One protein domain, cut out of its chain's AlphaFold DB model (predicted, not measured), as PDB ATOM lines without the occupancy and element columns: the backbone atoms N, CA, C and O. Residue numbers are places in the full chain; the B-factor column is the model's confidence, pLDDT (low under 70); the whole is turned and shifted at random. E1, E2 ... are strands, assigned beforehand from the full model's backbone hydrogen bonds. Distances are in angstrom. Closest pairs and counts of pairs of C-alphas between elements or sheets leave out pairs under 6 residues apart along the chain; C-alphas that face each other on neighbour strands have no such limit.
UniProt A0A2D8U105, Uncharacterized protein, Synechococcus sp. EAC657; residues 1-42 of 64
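What this domain is: This is residues 1 to 42 of the 64 residues of an uncharacterized protein of Synechococcus sp. EAC657 (UniProt A0A2D8U105). With little regular structure, this small domain is two short hairpins, E1 with E2 and E3 with E4, joined side by side through E1 and E4 into one twisted sheet. The 42 printed residues include four named strands, E1 to E4, and no named helix; the class is all strand, with 16 residues in named elements, and the sheet is mixed, in the order E2 E1 E4 E3. It is compact, with a radius of gyration of the C-alphas of 9.6 A, and spans 30 by 20 by 15 A.

How they stand to each other: E1, residues 2 to 5, and E2, residues 11 to 14, form an antiparallel hairpin; N 4 and O 12 are 2.8 A apart. E3, residues 23 to 26, and E4, residues 34 to 37, form another; N 26 and O 34 are 2.8 A apart. E1 and E4 are parallel, at 38 degrees, with N 5 and O 35 2.8 A apart. Edge strands E2 and E3 are apart.

Where its parts are: E1 begins at C-alpha 2 (14.030, 48.297, 3.501). E4, 10.0 A long, ends at C-alpha 37 (3.343, 43.085, 6.903).

The domain as a whole: The printed part has no cut and no long link. The farthest C-alphas, of Gly 30 and Gln 41, are 30.6 A apart. Residue 31 is under pLDDT 70.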
ATOM      1  N   MET A   1      18.450  50.157   2.524       86.00
ATOM      2  CA  MET A   1      17.806  48.869   2.852       86.00
ATOM      3  C   MET A   1      16.329  49.137   3.139       86.00
ATOM      4  O   MET A   1      16.005  50.288   3.405       86.00
ATOM      5  N   THR A   2      15.430  48.152   3.053       92.62
ATOM      6  CA  THR A   2      14.030  48.297   3.501       92.62
ATOM      7  C   THR A   2      13.857  47.553   4.823       92.62
ATOM      8  O   THR A   2      14.350  46.435   4.982       92.62
ATOM      9  N   ARG A   3      13.171  48.174   5.784       94.81
ATOM     10  CA  ARG A   3      12.846  47.572   7.081       94.81
ATOM     11  C   ARG A   3      11.475  46.920   6.998       94.81
ATOM     12  O   ARG A   3      10.481  47.616   6.838       94.81
ATOM     13  N   PHE A   4      11.412  45.606   7.126       96.00
ATOM     14  CA  PHE A   4      10.171  44.843   7.170       96.00
ATOM     15  C   PHE A   4       9.791  44.571   8.624       96.00
ATOM     16  O   PHE A   4      10.553  43.941   9.352       96.00
ATOM     17  N   VAL A   5       8.629  45.064   9.047       96.19
ATOM     18  CA  VAL A   5       8.073  44.856  10.388       96.19
ATOM     19  C   VAL A   5       7.045  43.735  10.311       96.19
ATOM     20  O   VAL A   5       6.021  43.870   9.634       96.19
ATOM     21  N   MET A   6       7.344  42.630  10.983       95.75
ATOM     22  CA  MET A   6       6.460  41.478  11.115       95.75
ATOM     23  C   MET A   6       5.297  41.806  12.053       95.75
ATOM     24  O   MET A   6       5.356  42.744  12.854       95.75
ATOM     25  N   ARG A   7       4.227  41.015  11.997       92.00
ATOM     26  CA  ARG A   7       3.021  41.236  12.810       92.00
ATOM     27  C   ARG A   7       3.265  41.011  14.301       92.00
ATOM     28  O   ARG A   7       2.558  41.588  15.123       92.00
ATOM     29  N   ASN A   8       4.281  40.222  14.653       92.38
ATOM     30  CA  ASN A   8       4.738  40.052  16.034       92.38
ATOM     31  C   ASN A   8       5.609  41.224  16.547       92.38
ATOM     32  O   ASN A   8       5.951  41.249  17.727       92.38
ATOM     33  N   GLY A   9       5.941  42.197  15.690       93.12
ATOM     34  CA  GLY A   9       6.773  43.354  16.017       93.12
ATOM     35  C   GLY A   9       8.263  43.190  15.707       93.12
ATOM     36  O   GLY A   9       9.002  44.168  15.841       93.12
ATOM     37  N   ASP A  10       8.710  42.012  15.261       96.00
ATOM     38  CA  ASP A  10      10.095  41.805  14.836       96.00
ATOM     39  C   ASP A  10      10.412  42.628  13.583       96.00
ATOM     40  O   ASP A  10       9.563  42.833  12.711       96.00
ATOM     41  N   VAL A  11      11.655  43.101  13.477       94.94
ATOM     42  CA  VAL A  11      12.099  43.954  12.369       94.94
ATOM     43  C   VAL A  11      13.262  43.303  11.639       94.94
ATOM     44  O   VAL A  11      14.296  43.016  12.237       94.94
ATOM     45  N   PHE A  12      13.110  43.142  10.328       94.44
ATOM     46  CA  PHE A  12      14.124  42.591   9.439       94.44
ATOM     47  C   PHE A  12      14.573  43.639   8.429       94.44
ATOM     48  O   PHE A  12      13.761  44.300   7.788       94.44
ATOM     49  N   GLU A  13      15.879  43.768   8.249       93.56
ATOM     50  CA  GLU A  13      16.466  44.583   7.193       93.56
ATOM     51  C   GLU A  13      16.700  43.720   5.953       93.56
ATOM     52  O   GLU A  13      17.342  42.672   6.022       93.56
ATOM     53  N   SER A  14      16.147  44.135   4.812       92.50
ATOM     54  CA  SER A  14      16.237  43.373   3.569       92.50
ATOM     55  C   SER A  14      16.257  44.280   2.341       92.50
ATOM     56  O   SER A  14      15.680  45.367   2.333       92.50
ATOM     57  N   SER A  15      16.912  43.826   1.271       92.31
ATOM     58  CA  SER A  15      16.872  44.464  -0.052       92.31
ATOM     59  C   SER A  15      15.718  43.959  -0.922       92.31
ATOM     60  O   SER A  15      15.642  44.312  -2.100       92.31
ATOM     61  N   LYS A  16      14.853  43.090  -0.382       91.44
ATOM     62  CA  LYS A  16      13.680  42.583  -1.095       91.44
ATOM     63  C   LYS A  16      12.729  43.727  -1.437       91.44
ATOM     64  O   LYS A  16      12.546  44.656  -0.657       91.44
ATOM     65  N   ASP A  17      12.116  43.631  -2.612       92.31
ATOM     66  CA  ASP A  17      11.141  44.613  -3.074       92.31
ATOM     67  C   ASP A  17       9.824  44.448  -2.298       92.31
ATOM     68  O   ASP A  17       9.181  43.399  -2.421       92.31
ATOM     69  N   PRO A  18       9.392  45.456  -1.520       92.81
ATOM     70  CA  PRO A  18       8.178  45.354  -0.725       92.81
ATOM     71  C   PRO A  18       6.905  45.162  -1.557       92.81
ATOM     72  O   PRO A  18       5.916  44.665  -1.033       92.81
ATOM     73  N   ARG A  19       6.919  45.488  -2.857       92.31
ATOM     74  CA  ARG A  19       5.762  45.326  -3.759       92.31
ATOM     75  C   ARG A  19       5.402  43.867  -4.044       92.31
ATOM     76  O   ARG A  19       4.331  43.603  -4.580       92.31
ATOM     77  N   HIS A  20       6.289  42.928  -3.716       93.88
ATOM     78  CA  HIS A  20       6.004  41.494  -3.798       93.88
ATOM     79  C   HIS A  20       5.243  40.961  -2.580       93.88
ATOM     80  O   HIS A  20       4.901  39.779  -2.548       93.88
ATOM     81  N   PHE A  21       4.994  41.812  -1.588       94.62
ATOM     82  CA  PHE A  21       4.372  41.449  -0.331       94.62
ATOM     83  C   PHE A  21       3.117  42.285  -0.098       94.62
ATOM     84  O   PHE A  21       2.993  43.418  -0.563       94.62
ATOM     85  N   ASP A  22       2.187  41.713   0.654       95.69
ATOM     86  CA  ASP A  22       1.043  42.430   1.192       95.69
ATOM     87  C   ASP A  22       1.527  43.251   2.394       95.69
ATOM     88  O   ASP A  22       1.531  42.791   3.540       95.69
ATOM     89  N   ALA A  23       2.055  44.437   2.091       95.44
ATOM     90  CA  ALA A  23       2.720  45.307   3.046       95.44
ATOM     91  C   ALA A  23       2.282  46.769   2.893       95.44
ATOM     92  O   ALA A  23       2.097  47.281   1.788       95.44
ATOM     93  N   TYR A  24       2.178  47.473   4.021       95.62
ATOM     94  CA  TYR A  24       1.992  48.921   4.052       95.62
ATOM     95  C   TYR A  24       3.324  49.612   4.333       95.62
ATOM     96  O   TYR A  24       3.882  49.473   5.422       95.62
ATOM     97  N   CYS A  25       3.826  50.369   3.358       95.50
ATOM     98  CA  CYS A  25       5.104  51.059   3.473       95.50
ATOM     99  C   CYS A  25       4.931  52.547   3.767       95.50
ATOM    100  O   CYS A  25       4.117  53.234   3.151       95.50
ATOM    101  N   TYR A  26       5.762  53.056   4.669       92.62
ATOM    102  CA  TYR A  26       5.897  54.474   4.945       92.62
ATOM    103  C   TYR A  26       7.368  54.881   4.927       92.62
ATOM    104  O   TYR A  26       8.285  54.084   5.145       92.62
ATOM    105  N   ARG A  27       7.592  56.165   4.659       92.25
ATOM    106  CA  ARG A  27       8.905  56.799   4.740       92.25
ATOM    107  C   ARG A  27       8.795  57.980   5.683       92.25
ATOM    108  O   ARG A  27       7.843  58.752   5.605       92.25
ATOM    109  N   LYS A  28       9.769  58.107   6.575       82.06
ATOM    110  CA  LYS A  28       9.984  59.321   7.358       82.06
ATOM    111  C   LYS A  28      11.162  60.052   6.729       82.06
ATOM    112  O   LYS A  28      12.126  59.395   6.345       82.06
ATOM    113  N   ASP A  29      11.084  61.374   6.606       78.44
ATOM    114  CA  ASP A  29      12.141  62.170   5.974       78.44
ATOM    115  C   ASP A  29      13.529  61.816   6.528       78.44
ATOM    116  O   ASP A  29      13.756  61.833   7.740       78.44
ATOM    117  N   GLY A  30      14.447  61.459   5.624       72.38
ATOM    118  CA  GLY A  30      15.820  61.063   5.953       72.38
ATOM    119  C   GLY A  30      16.002  59.634   6.485       72.38
ATOM    120  O   GLY A  30      17.124  59.280   6.840       72.38
ATOM    121  N   VAL A  31      14.950  58.812   6.540       67.00
ATOM    122  CA  VAL A  31      15.001  57.421   7.023       67.00
ATOM    123  C   VAL A  31      14.748  56.437   5.881       67.00
ATOM    124  O   VAL A  31      14.016  56.720   4.932       67.00
ATOM    125  N   GLU A  32      15.357  55.259   5.997       81.06
ATOM    126  CA  GLU A  32      15.077  54.093   5.163       81.06
ATOM    127  C   GLU A  32      13.582  53.705   5.167       81.06
ATOM    128  O   GLU A  32      12.871  53.873   6.161       81.06
ATOM    129  N   GLU A  33      13.095  53.196   4.032       93.12
ATOM    130  CA  GLU A  33      11.703  52.766   3.868       93.12
ATOM    131  C   GLU A  33      11.350  51.665   4.870       93.12
ATOM    132  O   GLU A  33      12.107  50.713   5.055       93.12
ATOM    133  N   THR A  34      10.199  51.803   5.530       95.00
ATOM    134  CA  THR A  34       9.702  50.820   6.496       95.00
ATOM    135  C   THR A  34       8.360  50.281   6.030       95.00
ATOM    136  O   THR A  34       7.451  51.055   5.745       95.00
ATOM    137  N   CYS A  35       8.230  48.961   5.969       96.38
ATOM    138  CA  CYS A  35       7.071  48.242   5.464       96.38
ATOM    139  C   CYS A  35       6.523  47.301   6.536       96.38
ATOM    140  O   CYS A  35       7.254  46.479   7.076       96.38
ATOM    141  N   ILE A  36       5.237  47.432   6.852       96.12
ATOM    142  CA  ILE A  36       4.537  46.615   7.845       96.12
ATOM    143  C   ILE A  36       3.788  45.503   7.114       96.12
ATOM    144  O   ILE A  36       2.989  45.802   6.226       96.12
ATOM    145  N   MET A  37       4.022  44.245   7.492       96.56
ATOM    146  CA  MET A  37       3.343  43.085   6.903       96.56
ATOM    147  C   MET A  37       1.869  43.053   7.322       96.56
ATOM    148  O   MET A  37       1.546  43.154   8.506       96.56
ATOM    149  N   LEU A  38       0.963  42.910   6.355       95.00
ATOM    150  CA  LEU A  38      -0.480  43.000   6.600       95.00
ATOM    151  C   LEU A  38      -1.151  41.637   6.785       95.00
ATOM    152  O   LEU A  38      -2.222  41.568   7.391       95.00
ATOM    153  N   SER A  39      -0.513  40.543   6.367       94.69
ATOM    154  CA  SER A  39      -1.073  39.191   6.457       94.69
ATOM    155  C   SER A  39      -0.038  38.136   6.844       94.69
ATOM    156  O   SER A  39       1.132  38.221   6.469       94.69
ATOM    157  N   ASP A  40      -0.495  37.101   7.561       94.12
ATOM    158  CA  ASP A  40       0.347  35.971   7.982       94.12
ATOM    159  C   ASP A  40       0.938  35.238   6.766       94.12
ATOM    160  O   ASP A  40       2.097  34.832   6.766       94.12
ATOM    161  N   GLN A  41       0.165  35.123   5.679       94.25
ATOM    162  CA  GLN A  41       0.636  34.515   4.437       94.25
ATOM    163  C   GLN A  41       1.825  35.282   3.846       94.25
ATOM    164  O   GLN A  41       2.792  34.664   3.398       94.25
ATOM    165  N   SER A  42       1.767  36.615   3.841       94.75
ATOM    166  CA  SER A  42       2.848  37.426   3.293       94.75
ATOM    167  C   SER A  42       4.088  37.402   4.190       94.75
ATOM    168  O   SER A  42       5.204  37.332   3.679       94.75
TER     169      SER A  42